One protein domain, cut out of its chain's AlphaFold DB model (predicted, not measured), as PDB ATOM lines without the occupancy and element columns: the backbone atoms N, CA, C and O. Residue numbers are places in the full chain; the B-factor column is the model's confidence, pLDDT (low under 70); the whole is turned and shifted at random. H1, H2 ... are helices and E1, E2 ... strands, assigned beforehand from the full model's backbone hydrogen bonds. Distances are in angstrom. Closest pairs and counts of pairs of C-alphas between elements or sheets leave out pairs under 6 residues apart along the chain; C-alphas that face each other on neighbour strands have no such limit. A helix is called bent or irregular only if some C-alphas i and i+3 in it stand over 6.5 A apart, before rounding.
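What this domain is: This is residues 59 to 180 of the 244 residues of an uncharacterized protein of archaeon (UniProt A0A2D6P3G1). Two crossing helices, H1 and H4, make the core; a small parallel ribbon of E1 beside E2 meets the first turn of H4, with H2 leading into it and H3 and H5 close by. At the other end the long loop of residues 148 to 173 swings out and returns to H6, which packs beside H1. The printed part has 122 residues and is mostly helix, in the order H1 H2 E1 H3 H4 E2 H5 H6. It is compact, with a radius of gyration of the C-alphas of 13.6 A and a rounded outline of 42 by 32 by 29 A.

How they stand to each other: Start with H1, residues 59 to 74, the hub. Its residues 72 to 73 only just touch H2, residues 76 to 85, and only at the corner; the closest C-alphas, of Leu 72 and Leu 79, are 5.5 A apart. Next look at E1, residues 86 to 90, the parallel neighbour of E2, residues 133 to 136; N 87 and O 133 are 2.8 A apart and N 90 and O 135 3.0 A, within hydrogen-bond range. With H3, residues 94 to 99, and H4, residues 114 to 124, they form a strand-helix-strand unit, two parallel strands with helices between them along the chain. The closest C-alphas of E1 and H4, those of Tyr 90 and Asp 115, are 5.1 A apart. H3 and H4 only just touch, with 3 pairs of C-alphas within 8 A, the closest being Ser 99 and Ile 116 at 7.2 A. Residues 64 to 69 of H1 touch H4 at a steep tilt of 64 degrees, closest at the C-alphas of Glu 65 and Ala 117, 5.0 A. H5, residues 143 to 147, is near H2; its closest C-alpha pair with E2 is Gly 144 and Gln 136, 5.6 A. Residues 60 to 67 of H1 touch H6, residues 174 to 180, at a shallow tilt of 29 degrees, opposite ways, closest at the C-alphas of Tyr 64 and Val 174, 6.0 A. H4 and H6 are apart. Every O i to N i+4 pair is within hydrogen-bond range in H1, H2, H4 and H6; H3 has 0 of 2 but 3 of 3 O i to N i+3 pairs, and H5 0 of 1 and 1 of 2.

Where its parts are: Find C-alpha 59 at (-35.872, -45.692, -38.726); from there H1 runs 22.9 A to C-alpha 74. H2 is 14.0 A long, E1 10.1 A, H3 10.7 A, and H4 15.0 A from C-alpha 114 at (-46.158, -51.596, -48.247). E2 is 10.0 A long. H5, 9.3 A, is irregular, with C-alphas 143 and 146 7.8 A apart. H6, 10.0 A, ends at C-alpha 180, (-36.423, -38.293, -51.747).

The domain as a whole: The C-alphas farthest apart, those of Asp 132 and Asn 164, are 42.0 A apart. The links H3 to H4 and H5 to H6 are long. The printed part has no cut, and no printed residue is under 70 in pLDDT.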
ATOM      1  N   GLU A  59     -35.288 -46.965 -39.164       97.44
ATOM      2  CA  GLU A  59     -35.872 -45.692 -38.726       97.44
ATOM      3  C   GLU A  59     -36.786 -45.096 -39.808       97.44
ATOM      4  O   GLU A  59     -37.916 -44.693 -39.523       97.44
ATOM      5  N   ALA A  60     -36.348 -45.103 -41.072       97.75
ATOM      6  CA  ALA A  60     -37.171 -44.643 -42.191       97.75
ATOM      7  C   ALA A  60     -38.445 -45.493 -42.363       97.75
ATOM      8  O   ALA A  60     -39.520 -44.950 -42.626       97.75
ATOM      9  N   ILE A  61     -38.356 -46.809 -42.150       98.25
ATOM     10  CA  ILE A  61     -39.502 -47.728 -42.188       98.25
ATOM     11  C   ILE A  61     -40.523 -47.392 -41.093       98.25
ATOM     12  O   ILE A  61     -41.720 -47.430 -41.362       98.25
ATOM     13  N   LYS A  62     -40.106 -46.959 -39.894       98.12
ATOM     14  CA  LYS A  62     -41.060 -46.508 -38.857       98.12
ATOM     15  C   LYS A  62     -41.914 -45.333 -39.342       98.12
ATOM     16  O   LYS A  62     -43.117 -45.298 -39.100       98.12
ATOM     17  N   HIS A  63     -41.315 -44.364 -40.036       98.50
ATOM     18  CA  HIS A  63     -42.048 -43.243 -40.635       98.50
ATOM     19  C   HIS A  63     -42.976 -43.693 -41.771       98.50
ATOM     20  O   HIS A  63     -44.102 -43.200 -41.888       98.50
ATOM     21  N   TYR A  64     -42.510 -44.643 -42.581       98.44
ATOM     22  CA  TYR A  64     -43.290 -45.276 -43.637       98.44
ATOM     23  C   TYR A  64     -44.548 -45.941 -43.055       98.44
ATOM     24  O   TYR A  64     -45.662 -45.592 -43.435       98.44
ATOM     25  N   GLU A  65     -44.390 -46.820 -42.065       98.69
ATOM     26  CA  GLU A  65     -45.487 -47.533 -41.404       98.69
ATOM     27  C   GLU A  65     -46.441 -46.585 -40.665       98.69
ATOM     28  O   GLU A  65     -47.659 -46.706 -40.789       98.69
ATOM     29  N   ASN A  66     -45.911 -45.578 -39.959       98.62
ATOM     30  CA  ASN A  66     -46.738 -44.565 -39.296       98.62
ATOM     31  C   ASN A  66     -47.633 -43.801 -40.281       98.62
ATOM     32  O   ASN A  66     -48.725 -43.382 -39.910       98.62
ATOM     33  N   SER A  67     -47.213 -43.655 -41.538       98.75
ATOM     34  CA  SER A  67     -48.056 -43.036 -42.562       98.75
ATOM     35  C   SER A  67     -49.251 -43.905 -42.928       98.75
ATOM     36  O   SER A  67     -50.361 -43.394 -43.023       98.75
ATOM     37  N   TYR A  68     -49.055 -45.220 -43.054       98.81
ATOM     38  CA  TYR A  68     -50.165 -46.158 -43.243       98.81
ATOM     39  C   TYR A  68     -51.082 -46.203 -42.021       98.81
ATOM     40  O   TYR A  68     -52.299 -46.270 -42.181       98.81
ATOM     41  N   PHE A  69     -50.519 -46.116 -40.812       98.81
ATOM     42  CA  PHE A  69     -51.298 -46.031 -39.579       98.81
ATOM     43  C   PHE A  69     -52.223 -44.814 -39.581       98.81
ATOM     44  O   PHE A  69     -53.431 -44.973 -39.426       98.81
ATOM     45  N   GLU A  70     -51.678 -43.616 -39.797       98.69
ATOM     46  CA  GLU A  70     -52.478 -42.389 -39.843       98.69
ATOM     47  C   GLU A  70     -53.462 -42.400 -41.017       98.69
ATOM     48  O   GLU A  70     -54.613 -41.992 -40.858       98.69
ATOM     49  N   PHE A  71     -53.065 -42.927 -42.178       98.62
ATOM     50  CA  PHE A  71     -53.955 -43.054 -43.326       98.62
ATOM     51  C   PHE A  71     -55.158 -43.951 -43.019       98.62
ATOM     52  O   PHE A  71     -56.292 -43.496 -43.133       98.62
ATOM     53  N   LEU A  72     -54.946 -45.194 -42.580       98.56
ATOM     54  CA  LEU A  72     -56.039 -46.134 -42.309       98.56
ATOM     55  C   LEU A  72     -56.905 -45.695 -41.125       98.56
ATOM     56  O   LEU A  72     -58.126 -45.824 -41.181       98.56
ATOM     57  N   LYS A  73     -56.300 -45.117 -40.081       98.25
ATOM     58  CA  LYS A  73     -57.027 -44.561 -38.931       98.25
ATOM     59  C   LYS A  73     -57.969 -43.425 -39.339       98.25
ATOM     60  O   LYS A  73     -59.084 -43.354 -38.832       98.25
ATOM     61  N   ASN A  74     -57.529 -42.558 -40.251       98.12
ATOM     62  CA  ASN A  74     -58.307 -41.399 -40.694       98.12
ATOM     63  C   ASN A  74     -59.227 -41.708 -41.892       98.12
ATOM     64  O   ASN A  74     -60.072 -40.886 -42.236       98.12
ATOM     65  N   ASN A  75     -59.112 -42.892 -42.506       98.19
ATOM     66  CA  ASN A  75     -59.918 -43.326 -43.648       98.19
ATOM     67  C   ASN A  75     -60.681 -44.617 -43.317       98.19
ATOM     68  O   ASN A  75     -60.435 -45.674 -43.899       98.19
ATOM     69  N   GLY A  76     -61.644 -44.516 -42.395       98.00
ATOM     70  CA  GLY A  76     -62.409 -45.665 -41.895       98.00
ATOM     71  C   GLY A  76     -63.085 -46.494 -42.993       98.00
ATOM     72  O   GLY A  76     -63.059 -47.713 -42.924       98.00
ATOM     73  N   ALA A  77     -63.604 -45.864 -44.052       98.50
ATOM     74  CA  ALA A  77     -64.194 -46.591 -45.182       98.50
ATOM     75  C   ALA A  77     -63.173 -47.481 -45.916       98.50
ATOM     76  O   ALA A  77     -63.502 -48.597 -46.307       98.50
ATOM     77  N   VAL A  78     -61.929 -47.013 -46.067       98.50
ATOM     78  CA  VAL A  78     -60.845 -47.789 -46.691       98.50
ATOM     79  C   VAL A  78     -60.414 -48.928 -45.777       98.50
ATOM     80  O   VAL A  78     -60.212 -50.039 -46.249       98.50
ATOM     81  N   LEU A  79     -60.309 -48.667 -44.470       98.62
ATOM     82  CA  LEU A  79     -60.002 -49.699 -43.483       98.62
ATOM     83  C   LEU A  79     -61.077 -50.793 -43.457       98.62
ATOM     84  O   LEU A  79     -60.737 -51.969 -43.517       98.62
ATOM     85  N   GLU A  80     -62.355 -50.418 -43.404       98.56
ATOM     86  CA  GLU A  80     -63.472 -51.367 -43.407       98.56
ATOM     87  C   GLU A  80     -63.548 -52.151 -44.721       98.56
ATOM     88  O   GLU A  80     -63.746 -53.364 -44.705       98.56
ATOM     89  N   TRP A  81     -63.335 -51.496 -45.865       98.44
ATOM     90  CA  TRP A  81     -63.223 -52.197 -47.142       98.44
ATOM     91  C   TRP A  81     -62.064 -53.205 -47.116       98.44
ATOM     92  O   TRP A  81     -62.272 -54.375 -47.430       98.44
ATOM     93  N   LEU A  82     -60.878 -52.787 -46.664       98.50
ATOM     94  CA  LEU A  82     -59.694 -53.637 -46.612       98.50
ATOM     95  C   LEU A  82     -59.934 -54.879 -45.747       98.50
ATOM     96  O   LEU A  82     -59.688 -55.989 -46.204       98.50
ATOM     97  N   ILE A  83     -60.429 -54.719 -44.515       98.25
ATOM     98  CA  ILE A  83     -60.597 -55.859 -43.602       98.25
ATOM     99  C   ILE A  83     -61.684 -56.828 -44.067       98.25
ATOM    100  O   ILE A  83     -61.569 -58.017 -43.791       98.25
ATOM    101  N   ASN A  84     -62.731 -56.343 -44.740       98.38
ATOM    102  CA  ASN A  84     -63.862 -57.180 -45.137       98.38
ATOM    103  C   ASN A  84     -63.648 -57.871 -46.492       98.38
ATOM    104  O   ASN A  84     -64.265 -58.905 -46.724       98.38
ATOM    105  N   ASN A  85     -62.788 -57.333 -47.366       98.06
ATOM    106  CA  ASN A  85     -62.551 -57.889 -48.705       98.06
ATOM    107  C   ASN A  85     -61.208 -58.618 -48.821       98.06
ATOM    108  O   ASN A  85     -61.138 -59.649 -49.482       98.06
ATOM    109  N   ALA A  86     -60.154 -58.149 -48.145       98.31
ATOM    110  CA  ALA A  86     -58.874 -58.846 -48.153       98.31
ATOM    111  C   ALA A  86     -58.869 -59.982 -47.125       98.31
ATOM    112  O   ALA A  86     -59.155 -59.766 -45.943       98.31
ATOM    113  N   GLY A  87     -58.495 -61.178 -47.574       98.06
ATOM    114  CA  GLY A  87     -57.996 -62.260 -46.725       98.06
ATOM    115  C   GLY A  87     -56.506 -62.101 -46.401       98.06
ATOM    116  O   GLY A  87     -56.042 -62.595 -45.379       98.06
ATOM    117  N   GLU A  88     -55.772 -61.379 -47.252       98.31
ATOM    118  CA  GLU A  88     -54.371 -60.986 -47.076       98.31
ATOM    119  C   GLU A  88     -54.017 -59.858 -48.071       98.31
ATOM    120  O   GLU A  88     -54.781 -59.594 -48.999       98.31
ATOM    121  N   VAL A  89     -52.865 -59.199 -47.929       98.38
ATOM    122  CA  VAL A  89     -52.329 -58.242 -48.914       98.38
ATOM    123  C   VAL A  89     -50.968 -58.671 -49.442       98.38
ATOM    124  O   VAL A  89     -50.216 -59.359 -48.759       98.38
ATOM    125  N   TYR A  90     -50.610 -58.233 -50.645       97.81
ATOM    126  CA  TYR A  90     -49.271 -58.419 -51.209       97.81
ATOM    127  C   TYR A  90     -48.882 -57.248 -52.117       97.81
ATOM    128  O   TYR A  90     -49.745 -56.520 -52.613       97.81
ATOM    129  N   ASP A  91     -47.579 -57.046 -52.322       95.00
ATOM    130  CA  ASP A  91     -47.064 -55.952 -53.145       95.00
ATOM    131  C   ASP A  91     -47.300 -56.236 -54.631       95.00
ATOM    132  O   ASP A  91     -48.325 -55.845 -55.195       95.00
ATOM    133  N   ASN A  92     -46.375 -56.938 -55.279       91.69
ATOM    134  CA  ASN A  92     -46.446 -57.238 -56.703       91.69
ATOM    135  C   ASN A  92     -46.482 -58.739 -57.003       91.69
ATOM    136  O   ASN A  92     -46.965 -59.103 -58.074       91.69
ATOM    137  N   ASP A  93     -46.028 -59.577 -56.074       94.12
ATOM    138  CA  ASP A  93     -45.994 -61.028 -56.201       94.12
ATOM    139  C   ASP A  93     -46.698 -61.682 -55.007       94.12
ATOM    140  O   ASP A  93     -46.541 -61.266 -53.860       94.12
ATOM    141  N   ILE A  94     -47.483 -62.729 -55.252       95.94
ATOM    142  CA  ILE A  94     -48.234 -63.397 -54.184       95.94
ATOM    143  C   ILE A  94     -47.321 -64.005 -53.108       95.94
ATOM    144  O   ILE A  94     -47.720 -64.161 -51.955       95.94
ATOM    145  N   SER A  95     -46.071 -64.324 -53.455       96.31
ATOM    146  CA  SER A  95     -45.085 -64.826 -52.501       96.31
ATOM    147  C   SER A  95     -44.684 -63.809 -51.428       96.31
ATOM    148  O   SER A  95     -44.271 -64.258 -50.355       96.31
ATOM    149  N   ASN A  96     -44.921 -62.501 -51.635       96.50
ATOM    150  CA  ASN A  96     -44.634 -61.446 -50.649       96.50
ATOM    151  C   ASN A  96     -45.352 -61.691 -49.310       96.50
ATOM    152  O   ASN A  96     -44.870 -61.281 -48.255       96.50
ATOM    153  N   ILE A  97     -46.469 -62.431 -49.323       97.19
ATOM    154  CA  ILE A  97     -47.207 -62.861 -48.125       97.19
ATOM    155  C   ILE A  97     -46.302 -63.568 -47.107       97.19
ATOM    156  O   ILE A  97     -46.474 -63.402 -45.900       97.19
ATOM    157  N   LYS A  98     -45.300 -64.319 -47.576       96.94
ATOM    158  CA  LYS A  98     -44.407 -65.117 -46.723       96.94
ATOM    159  C   LYS A  98     -43.547 -64.276 -45.780       96.94
ATOM    160  O   LYS A  98     -43.088 -64.807 -44.773       96.94
ATOM    161  N   SER A  99     -43.354 -62.989 -46.071       97.12
ATOM    162  CA  SER A  99     -42.657 -62.064 -45.168       97.12
ATOM    163  C   SER A  99     -43.416 -61.814 -43.864       97.12
ATOM    164  O   SER A  99     -42.813 -61.457 -42.851       97.12
ATOM    165  N   GLY A 100     -44.740 -62.014 -43.856       97.38
ATOM    166  CA  GLY A 100     -45.576 -61.720 -42.701       97.38
ATOM    167  C   GLY A 100     -45.365 -60.280 -42.227       97.38
ATOM    168  O   GLY A 100     -45.646 -59.332 -42.956       97.38
ATOM    169  N   LEU A 101     -44.871 -60.124 -40.997       97.75
ATOM    170  CA  LEU A 101     -44.616 -58.825 -40.362       97.75
ATOM    171  C   LEU A 101     -43.141 -58.388 -40.419       97.75
ATOM    172  O   LEU A 101     -42.802 -57.345 -39.857       97.75
ATOM    173  N   ASP A 102     -42.269 -59.182 -41.041       97.50
ATOM    174  CA  ASP A 102     -40.816 -59.028 -40.972       97.50
ATOM    175  C   ASP A 102     -40.247 -58.341 -42.221       97.50
ATOM    176  O   ASP A 102     -40.125 -58.936 -43.292       97.50
ATOM    177  N   TYR A 103     -39.828 -57.085 -42.057       96.94
ATOM    178  CA  TYR A 103     -39.197 -56.282 -43.109       96.94
ATOM    179  C   TYR A 103     -37.837 -56.814 -43.595       96.94
ATOM    180  O   TYR A 103     -37.341 -56.343 -44.619       96.94
ATOM    181  N   SER A 104     -37.201 -57.745 -42.876       94.94
ATOM    182  CA  SER A 104     -35.924 -58.340 -43.290       94.94
ATOM    183  C   SER A 104     -36.084 -59.421 -44.363       94.94
ATOM    184  O   SER A 104     -35.128 -59.719 -45.082       94.94
ATOM    185  N   ILE A 105     -37.291 -59.972 -44.522       94.62
ATOM    186  CA  ILE A 105     -37.596 -60.981 -45.534       94.62
ATOM    187  C   ILE A 105     -37.956 -60.259 -46.831       94.62
ATOM    188  O   ILE A 105     -38.990 -59.601 -46.903       94.62
ATOM    189  N   GLN A 106     -37.066 -60.340 -47.825       92.00
ATOM    190  CA  GLN A 106     -37.206 -59.708 -49.139       92.00
ATOM    191  C   GLN A 106     -36.795 -60.707 -50.231       92.00
ATOM    192  O   GLN A 106     -35.612 -60.862 -50.527       92.00
ATOM    193  N   GLU A 107     -37.760 -61.416 -50.811       86.81
ATOM    194  CA  GLU A 107     -37.515 -62.474 -51.805       86.81
ATOM    195  C   GLU A 107     -37.582 -61.995 -53.262       86.81
ATOM    196  O   GLU A 107     -37.115 -62.678 -54.173       86.81
ATOM    197  N   CYS A 108     -38.150 -60.813 -53.489       82.31
ATOM    198  CA  CYS A 108     -38.299 -60.219 -54.811       82.31
ATOM    199  C   CYS A 108     -37.167 -59.228 -55.135       82.31
ATOM    200  O   CYS A 108     -36.552 -58.625 -54.258       82.31
ATOM    201  N   SER A 109     -36.927 -58.992 -56.432       77.50
ATOM    202  CA  SER A 109     -35.929 -58.000 -56.889       77.50
ATOM    203  C   SER A 109     -36.239 -56.565 -56.440       77.50
ATOM    204  O   SER A 109     -35.331 -55.751 -56.260       77.50
ATOM    205  N   ALA A 110     -37.521 -56.243 -56.257       81.44
ATOM    206  CA  ALA A 110     -37.975 -54.984 -55.691       81.44
ATOM    207  C   ALA A 110     -38.292 -55.162 -54.204       81.44
ATOM    208  O   ALA A 110     -38.897 -56.152 -53.808       81.44
ATOM    209  N   THR A 111     -37.906 -54.172 -53.400       89.38
ATOM    210  CA  THR A 111     -38.242 -54.141 -51.974       89.38
ATOM    211  C   THR A 111     -39.744 -53.916 -51.793       89.38
ATOM    212  O   THR A 111     -40.258 -52.912 -52.292       89.38
ATOM    213  N   HIS A 112     -40.408 -54.795 -51.044       93.75
ATOM    214  CA  HIS A 112     -41.843 -54.738 -50.772       93.75
ATOM    215  C   HIS A 112     -42.086 -54.333 -49.309       93.75
ATOM    216  O   HIS A 112     -42.053 -55.130 -48.379       93.75
ATOM    217  N   LEU A 113     -42.244 -53.028 -49.074       96.81
ATOM    218  CA  LEU A 113     -42.476 -52.501 -47.721       96.81
ATOM    219  C   LEU A 113     -43.962 -52.300 -47.427       96.81
ATOM    220  O   LEU A 113     -44.370 -52.369 -46.271       96.81
ATOM    221  N   GLN A 114     -44.770 -52.010 -48.453       97.38
ATOM    222  CA  GLN A 114     -46.158 -51.596 -48.247       97.38
ATOM    223  C   GLN A 114     -47.054 -52.706 -47.703       97.38
ATOM    224  O   GLN A 114     -47.892 -52.438 -46.850       97.38
ATOM    225  N   ASP A 115     -46.878 -53.946 -48.152       98.06
ATOM    226  CA  ASP A 115     -47.695 -55.073 -47.708       98.06
ATOM    227  C   ASP A 115     -47.389 -55.408 -46.243       98.06
ATOM    228  O   ASP A 115     -48.305 -55.527 -45.428       98.06
ATOM    229  N   ILE A 116     -46.105 -55.415 -45.878       98.56
ATOM    230  CA  ILE A 116     -45.643 -55.601 -44.497       98.56
ATOM    231  C   ILE A 116     -46.147 -54.465 -43.590       98.56
ATOM    232  O   ILE A 116     -46.634 -54.720 -42.484       98.56
ATOM    233  N   ALA A 117     -46.091 -53.214 -44.060       98.69
ATOM    234  CA  ALA A 117     -46.595 -52.058 -43.320       98.69
ATOM    235  C   ALA A 117     -48.101 -52.147 -43.064       98.69
ATOM    236  O   ALA A 117     -48.542 -51.939 -41.935       98.69
ATOM    237  N   VAL A 118     -48.896 -52.511 -44.075       98.69
ATOM    238  CA  VAL A 118     -50.345 -52.689 -43.918       98.69
ATOM    239  C   VAL A 118     -50.654 -53.768 -42.875       98.69
ATOM    240  O   VAL A 118     -51.457 -53.516 -41.974       98.69
ATOM    241  N   ARG A 119     -49.984 -54.928 -42.919       98.75
ATOM    242  CA  ARG A 119     -50.185 -55.998 -41.924       98.75
ATOM    243  C   ARG A 119     -49.847 -55.542 -40.502       98.75
ATOM    244  O   ARG A 119     -50.642 -55.748 -39.581       98.75
ATOM    245  N   ASN A 120     -48.696 -54.888 -40.311       98.75
ATOM    246  CA  ASN A 120     -48.290 -54.359 -39.004       98.75
ATOM    247  C   ASN A 120     -49.282 -53.313 -38.478       98.75
ATOM    248  O   ASN A 120     -49.663 -53.347 -37.305       98.75
ATOM    249  N   VAL A 121     -49.766 -52.425 -39.349       98.75
ATOM    250  CA  VAL A 121     -50.754 -51.403 -38.990       98.75
ATOM    251  C   VAL A 121     -52.092 -52.016 -38.592       98.75
ATOM    252  O   VAL A 121     -52.650 -51.605 -37.576       98.75
ATOM    253  N   LEU A 122     -52.600 -53.015 -39.321       98.56
ATOM    254  CA  LEU A 122     -53.836 -53.703 -38.931       98.56
ATOM    255  C   LEU A 122     -53.701 -54.349 -37.553       98.56
ATOM    256  O   LEU A 122     -54.559 -54.134 -36.694       98.56
ATOM    257  N   LYS A 123     -52.583 -55.040 -37.297       98.50
ATOM    258  CA  LYS A 123     -52.283 -55.597 -35.973       98.50
ATOM    259  C   LYS A 123     -52.269 -54.509 -34.895       98.50
ATOM    260  O   LYS A 123     -52.894 -54.680 -33.850       98.50
ATOM    261  N   LYS A 124     -51.615 -53.372 -35.151       98.31
ATOM    262  CA  LYS A 124     -51.553 -52.220 -34.231       98.31
ATOM    263  C   LYS A 124     -52.925 -51.587 -33.973       98.31
ATOM    264  O   LYS A 124     -53.172 -51.098 -32.875       98.31
ATOM    265  N   LEU A 125     -53.821 -51.614 -34.958       98.31
ATOM    266  CA  LEU A 125     -55.209 -51.155 -34.842       98.31
ATOM    267  C   LEU A 125     -56.145 -52.203 -34.207       98.31
ATOM    268  O   LEU A 125     -57.345 -51.952 -34.083       98.31
ATOM    269  N   GLY A 126     -55.634 -53.378 -33.816       98.25
ATOM    270  CA  GLY A 126     -56.455 -54.473 -33.297       98.25
ATOM    271  C   GLY A 126     -57.461 -54.972 -34.336       98.25
ATOM    272  O   GLY A 126     -58.628 -55.202 -34.019       98.25
ATOM    273  N   ARG A 127     -57.043 -55.043 -35.602       98.25
ATOM    274  CA  ARG A 127     -57.833 -55.529 -36.735       98.25
ATOM    275  C   ARG A 127     -57.151 -56.733 -37.373       98.25
ATOM    276  O   ARG A 127     -55.939 -56.904 -37.279       98.25
ATOM    277  N   THR A 128     -57.952 -57.544 -38.048       97.94
ATOM    278  CA  THR A 128     -57.508 -58.695 -38.833       97.94
ATOM    279  C   THR A 128     -58.262 -58.712 -40.153       97.94
ATOM    280  O   THR A 128     -59.384 -58.208 -40.235       97.94
ATOM    281  N   PHE A 129     -57.648 -59.310 -41.166       98.44
ATOM    282  CA  PHE A 129     -58.313 -59.653 -42.416       98.44
ATOM    283  C   PHE A 129     -59.467 -60.635 -42.173       98.44
ATOM    284  O   PHE A 129     -59.388 -61.485 -41.281       98.44
ATOM    285  N   LYS A 130     -60.550 -60.478 -42.934       98.44
ATOM    286  CA  LYS A 130     -61.762 -61.315 -42.886       98.44
ATOM    287  C   LYS A 130     -62.271 -61.706 -44.273       98.44
ATOM    288  O   LYS A 130     -63.229 -62.471 -44.352       98.44
ATOM    289  N   GLY A 131     -61.677 -61.157 -45.331       97.62
ATOM    290  CA  GLY A 131     -61.995 -61.536 -46.699       97.62
ATOM    291  C   GLY A 131     -61.479 -62.929 -47.048       97.62
ATOM    292  O   GLY A 131     -60.847 -63.610 -46.238       97.62
ATOM    293  N   ASP A 132     -61.748 -63.351 -48.275       96.69
ATOM    294  CA  ASP A 132     -61.536 -64.721 -48.746       96.69
ATOM    295  C   ASP A 132     -60.397 -64.862 -49.767       96.69
ATOM    296  O   ASP A 132     -60.029 -65.981 -50.130       96.69
ATOM    297  N   HIS A 133     -59.801 -63.751 -50.205       97.75
ATOM    298  CA  HIS A 133     -58.735 -63.762 -51.199       97.75
ATOM    299  C   HIS A 133     -57.661 -62.690 -50.930       97.75
ATOM    300  O   HIS A 133     -57.911 -61.688 -50.257       97.75
ATOM    301  N   PRO A 134     -56.431 -62.897 -51.423       98.25
ATOM    302  CA  PRO A 134     -55.351 -61.929 -51.286       98.25
ATOM    303  C   PRO A 134     -55.527 -60.743 -52.248       98.25
ATOM    304  O   PRO A 134     -55.809 -60.935 -53.430       98.25
ATOM    305  N   ILE A 135     -55.277 -59.523 -51.768       98.50
ATOM    306  CA  ILE A 135     -55.378 -58.282 -52.549       98.50
ATOM    307  C   ILE A 135     -53.991 -57.717 -52.870       98.50
ATOM    308  O   ILE A 135     -53.172 -57.454 -51.987       98.50
ATOM    309  N   GLN A 136     -53.750 -57.447 -54.154       98.19
ATOM    310  CA  GLN A 136     -52.567 -56.715 -54.603       98.19
ATOM    311  C   GLN A 136     -52.712 -55.216 -54.305       98.19
ATOM    312  O   GLN A 136     -53.705 -54.602 -54.708       98.19
ATOM    313  N   ILE A 137     -51.703 -54.589 -53.694       97.50
ATOM    314  CA  ILE A 137     -51.756 -53.157 -53.317       97.50
ATOM    315  C   ILE A 137     -50.799 -52.244 -54.105       97.50
ATOM    316  O   ILE A 137     -50.768 -51.034 -53.889       97.50
ATOM    317  N   ARG A 138     -50.024 -52.791 -55.050       94.25
ATOM    318  CA  ARG A 138     -49.055 -52.022 -55.856       94.25
ATOM    319  C   ARG A 138     -49.542 -51.625 -57.235       94.25
ATOM    320  O   ARG A 138     -49.218 -50.537 -57.703       94.25
ATOM    321  N   GLY A 139     -50.224 -52.522 -57.937       93.31
ATOM    322  CA  GLY A 139     -50.583 -52.310 -59.336       93.31
ATOM    323  C   GLY A 139     -51.535 -51.126 -59.492       93.31
ATOM    324  O   GLY A 139     -52.477 -50.991 -58.726       93.31
ATOM    325  N   SER A 140     -51.345 -50.278 -60.508       94.50
ATOM    326  CA  SER A 140     -52.293 -49.182 -60.792       94.50
ATOM    327  C   SER A 140     -53.700 -49.663 -61.137       94.50
ATOM    328  O   SER A 140     -54.659 -48.913 -61.002       94.50
ATOM    329  N   ASN A 141     -53.802 -50.910 -61.592       95.44
ATOM    330  CA  ASN A 141     -55.053 -51.559 -61.960       95.44
ATOM    331  C   ASN A 141     -55.507 -52.560 -60.888       95.44
ATOM    332  O   ASN A 141     -56.425 -53.333 -61.147       95.44
ATOM    333  N   SER A 142     -54.831 -52.614 -59.733       96.19
ATOM    334  CA  SER A 142     -55.221 -53.522 -58.663       96.19
ATOM    335  C   SER A 142     -56.339 -52.925 -57.820       96.19
ATOM    336  O   SER A 142     -56.441 -51.710 -57.651       96.19
ATOM    337  N   GLU A 143     -57.155 -53.800 -57.245       96.19
ATOM    338  CA  GLU A 143     -58.235 -53.409 -56.339       96.19
ATOM    339  C   GLU A 143     -57.705 -52.612 -55.133       96.19
ATOM    340  O   GLU A 143     -58.292 -51.620 -54.709       96.19
ATOM    341  N   GLY A 144     -56.522 -52.987 -54.637       97.44
ATOM    342  CA  GLY A 144     -55.840 -52.330 -53.527       97.44
ATOM    343  C   GLY A 144     -55.040 -51.080 -53.892       97.44
ATOM    344  O   GLY A 144     -54.259 -50.626 -53.057       97.44
ATOM    345  N   TYR A 145     -55.188 -50.504 -55.092       97.69
ATOM    346  CA  TYR A 145     -54.355 -49.373 -55.537       97.69
ATOM    347  C   TYR A 145     -54.408 -48.152 -54.607       97.69
ATOM    348  O   TYR A 145     -53.443 -47.394 -54.511       97.69
ATOM    349  N   ILE A 146     -55.503 -47.969 -53.865       97.62
ATOM    350  CA  ILE A 146     -55.616 -46.907 -52.855       97.62
ATOM    351  C   ILE A 146     -54.549 -47.008 -51.747       97.62
ATOM    352  O   ILE A 146     -54.196 -45.998 -51.144       97.62
ATOM    353  N   LEU A 147     -54.002 -48.207 -51.519       98.25
ATOM    354  CA  LEU A 147     -52.929 -48.496 -50.564       98.25
ATOM    355  C   LEU A 147     -51.536 -48.484 -51.203       98.25
ATOM    356  O   LEU A 147     -50.553 -48.783 -50.534       98.25
ATOM    357  N   ASN A 148     -51.414 -48.125 -52.480       97.94
ATOM    358  CA  ASN A 148     -50.114 -47.953 -53.109       97.94
ATOM    359  C   ASN A 148     -49.350 -46.798 -52.415       97.94
ATOM    360  O   ASN A 148     -49.927 -45.731 -52.190       97.94
ATOM    361  N   PRO A 149     -48.040 -46.917 -52.127       97.38
ATOM    362  CA  PRO A 149     -47.293 -45.868 -51.415       97.38
ATOM    363  C   PRO A 149     -47.119 -44.564 -52.201       97.38
ATOM    364  O   PRO A 149     -46.774 -43.526 -51.636       97.38
ATOM    365  N   GLY A 150     -47.341 -44.589 -53.512       97.00
ATOM    366  CA  GLY A 150     -47.454 -43.401 -54.345       97.00
ATOM    367  C   GLY A 150     -48.788 -42.665 -54.199       97.00
ATOM    368  O   GLY A 150     -48.882 -41.512 -54.620       97.00
ATOM    369  N   GLN A 151     -49.795 -43.312 -53.603       97.75
ATOM    370  CA  GLN A 151     -51.131 -42.772 -53.343       97.75
ATOM    371  C   GLN A 151     -51.341 -42.378 -51.883       97.75
ATOM    372  O   GLN A 151     -51.946 -41.332 -51.640       97.75
ATOM    373  N   VAL A 152     -50.841 -43.188 -50.945       98.44
ATOM    374  CA  VAL A 152     -50.949 -42.948 -49.500       98.44
ATOM    375  C   VAL A 152     -50.141 -41.709 -49.123       98.44
ATOM    376  O   VAL A 152     -48.938 -41.644 -49.385       98.44
ATOM    377  N   SER A 153     -50.800 -40.729 -48.505       98.19
ATOM    378  CA  SER A 153     -50.151 -39.512 -48.013       98.19
ATOM    379  C   SER A 153     -49.179 -39.832 -46.882       98.19
ATOM    380  O   SER A 153     -49.478 -40.603 -45.969       98.19
ATOM    381  N   PHE A 154     -48.007 -39.210 -46.924       98.56
ATOM    382  CA  PHE A 154     -47.052 -39.246 -45.834       98.56
ATOM    383  C   PHE A 154     -47.551 -38.360 -44.693       98.56
ATOM    384  O   PHE A 154     -47.912 -37.205 -44.908       98.56
ATOM    385  N   TYR A 155     -47.550 -38.875 -43.465       98.06
ATOM    386  CA  TYR A 155     -48.144 -38.170 -42.319       98.06
ATOM    387  C   TYR A 155     -47.414 -36.875 -41.909       98.06
ATOM    388  O   TYR A 155     -47.935 -36.103 -41.106       98.06
ATOM    389  N   ARG A 156     -46.200 -36.650 -42.426       97.25
ATOM    390  CA  ARG A 156     -45.349 -35.487 -42.132       97.25
ATOM    391  C   ARG A 156     -44.726 -34.902 -43.400       97.25
ATOM    392  O   ARG A 156     -43.510 -35.001 -43.592       97.25
ATOM    393  N   PRO A 157     -45.521 -34.338 -44.319       96.56
ATOM    394  CA  PRO A 157     -45.012 -33.885 -45.613       96.56
ATOM    395  C   PRO A 157     -43.891 -32.838 -45.483       96.56
ATOM    396  O   PRO A 157     -43.053 -32.723 -46.374       96.56
ATOM    397  N   GLU A 158     -43.809 -32.123 -44.357       96.25
ATOM    398  CA  GLU A 158     -42.804 -31.094 -44.093       96.25
ATOM    399  C   GLU A 158     -41.361 -31.613 -43.972       96.25
ATOM    400  O   GLU A 158     -40.426 -30.821 -44.075       96.25
ATOM    401  N   ILE A 159     -41.155 -32.919 -43.756       96.50
ATOM    402  CA  ILE A 159     -39.808 -33.518 -43.679       96.50
ATOM    403  C   ILE A 159     -39.364 -34.191 -44.987       96.50
ATOM    404  O   ILE A 159     -38.253 -34.724 -45.043       96.50
ATOM    405  N   ILE A 160     -40.206 -34.191 -46.027       96.44
ATOM    406  CA  ILE A 160     -39.846 -34.736 -47.340       96.44
ATOM    407  C   ILE A 160     -38.840 -33.798 -48.004       96.44
ATOM    408  O   ILE A 160     -39.083 -32.598 -48.144       96.44
ATOM    409  N   LEU A 161     -37.701 -34.340 -48.440       94.31
ATOM    410  CA  LEU A 161     -36.715 -33.533 -49.151       94.31
ATOM    411  C   LEU A 161     -37.238 -33.090 -50.528       94.31
ATOM    412  O   LEU A 161     -37.899 -33.862 -51.231       94.31
ATOM    413  N   PRO A 162     -36.922 -31.855 -50.959       89.44
ATOM    414  CA  PRO A 162     -37.323 -31.378 -52.270       89.44
ATOM    415  C   PRO A 162     -36.623 -32.183 -53.364       89.44
ATOM    416  O   PRO A 162     -35.399 -32.331 -53.372       89.44
ATOM    417  N   SER A 163     -37.405 -32.634 -54.338       84.12
ATOM    418  CA  SER A 163     -36.934 -33.421 -55.471       84.12
ATOM    419  C   SER A 163     -37.393 -32.786 -56.777       84.12
ATOM    420  O   SER A 163     -38.524 -32.333 -56.908       84.12
ATOM    421  N   ASN A 164     -36.501 -32.776 -57.766       74.31
ATOM    422  CA  ASN A 164     -36.812 -32.347 -59.135       74.31
ATOM    423  C   ASN A 164     -37.081 -33.546 -60.060       74.31
ATOM    424  O   ASN A 164     -36.979 -33.427 -61.286       74.31
ATOM    425  N   ILE A 165     -37.322 -34.722 -59.483       76.94
ATOM    426  CA  ILE A 165     -37.553 -35.957 -60.223       76.94
ATOM    427  C   ILE A 165     -39.034 -36.018 -60.579       76.94
ATOM    428  O   ILE A 165     -39.894 -35.963 -59.707       76.94
ATOM    429  N   LYS A 166     -39.332 -36.113 -61.879       79.94
ATOM    430  CA  LYS A 166     -40.681 -36.442 -62.336       79.94
ATOM    431  C   LYS A 166     -40.906 -37.929 -62.100       79.94
ATOM    432  O   LYS A 166     -40.177 -38.742 -62.668       79.94
ATOM    433  N   SER A 167     -41.913 -38.249 -61.304       87.25
ATOM    434  CA  SER A 167     -42.218 -39.613 -60.887       87.25
ATOM    435  C   SER A 167     -43.710 -39.901 -60.984       87.25
ATOM    436  O   SER A 167     -44.517 -38.996 -61.174       87.25
ATOM    437  N   TRP A 168     -44.066 -41.179 -60.875       90.25
ATOM    438  CA  TRP A 168     -45.450 -41.653 -60.932       90.25
ATOM    439  C   TRP A 168     -46.192 -41.525 -59.585       90.25
ATOM    440  O   TRP A 168     -47.407 -41.694 -59.549       90.25
ATOM    441  N   TRP A 169     -45.482 -41.234 -58.487       93.69
ATOM    442  CA  TRP A 169     -46.053 -41.017 -57.153       93.69
ATOM    443  C   TRP A 169     -46.384 -39.542 -56.884       93.69
ATOM    444  O   TRP A 169     -45.774 -38.646 -57.473       93.69
ATOM    445  N   LYS A 170     -47.327 -39.279 -55.967       94.94
ATOM    446  CA  LYS A 170     -47.643 -37.917 -55.498       94.94
ATOM    447  C   LYS A 170     -46.497 -37.349 -54.655       94.94
ATOM    448  O   LYS A 170     -45.821 -38.084 -53.948       94.94
ATOM    449  N   ASN A 171     -46.287 -36.033 -54.696       93.50
ATOM    450  CA  ASN A 171     -45.145 -35.380 -54.034       93.50
ATOM    451  C   ASN A 171     -45.162 -35.461 -52.501       93.50
ATOM    452  O   ASN A 171     -44.111 -35.353 -51.876       93.50
ATOM    453  N   ASP A 172     -46.338 -35.621 -51.908       96.06
ATOM    454  CA  ASP A 172     -46.578 -35.726 -50.471       96.06
ATOM    455  C   ASP A 172     -46.819 -37.177 -50.028       96.06
ATOM    456  O   ASP A 172     -47.293 -37.411 -48.920       96.06
ATOM    457  N   SER A 173     -46.527 -38.159 -50.886       97.81
ATOM    458  CA  SER A 173     -46.808 -39.563 -50.605       97.81
ATOM    459  C   SER A 173     -45.713 -40.243 -49.784       97.81
ATOM    460  O   SER A 173     -44.582 -39.761 -49.661       97.81
ATOM    461  N   VAL A 174     -46.031 -41.427 -49.262       98.12
ATOM    462  CA  VAL A 174     -45.065 -42.286 -48.566       98.12
ATOM    463  C   VAL A 174     -43.870 -42.646 -49.458       98.12
ATOM    464  O   VAL A 174     -42.723 -42.616 -49.011       98.12
ATOM    465  N   GLU A 175     -44.114 -42.940 -50.737       96.81
ATOM    466  CA  GLU A 175     -43.063 -43.171 -51.736       96.81
ATOM    467  C   GLU A 175     -42.194 -41.917 -51.935       96.81
ATOM    468  O   GLU A 175     -40.970 -42.041 -51.993       96.81
ATOM    469  N   ALA A 176     -42.778 -40.711 -51.962       96.31
ATOM    470  CA  ALA A 176     -41.994 -39.478 -52.055       96.31
ATOM    471  C   ALA A 176     -41.034 -39.326 -50.875       96.31
ATOM    472  O   ALA A 176     -39.841 -39.123 -51.096       96.31
ATOM    473  N   PHE A 177     -41.518 -39.499 -49.642       97.38
ATOM    474  CA  PHE A 177     -40.659 -39.517 -48.458       97.38
ATOM    475  C   PHE A 177     -39.531 -40.544 -48.604       97.38
ATOM    476  O   PHE A 177     -38.350 -40.208 -48.505       97.38
ATOM    477  N   TYR A 178     -39.881 -41.799 -48.889       96.56
ATOM    478  CA  TYR A 178     -38.913 -42.890 -48.878       96.56
ATOM    479  C   TYR A 178     -37.829 -42.745 -49.956       96.56
ATOM    480  O   TYR A 178     -36.676 -43.115 -49.722       96.56
ATOM    481  N   GLN A 179     -38.181 -42.207 -51.129       95.19
ATOM    482  CA  GLN A 179     -37.244 -42.020 -52.237       95.19
ATOM    483  C   GLN A 179     -36.446 -40.720 -52.125       95.19
ATOM    484  O   GLN A 179     -35.244 -40.734 -52.385       95.19
ATOM    485  N   HIS A 180     -37.082 -39.603 -51.763       95.38
ATOM    486  CA  HIS A 180     -36.423 -38.293 -51.747       95.38
ATOM    487  C   HIS A 180     -35.476 -38.134 -50.561       95.38
ATOM    488  O   HIS A 180     -34.470 -37.440 -50.672       95.38
TER     489      HIS A 180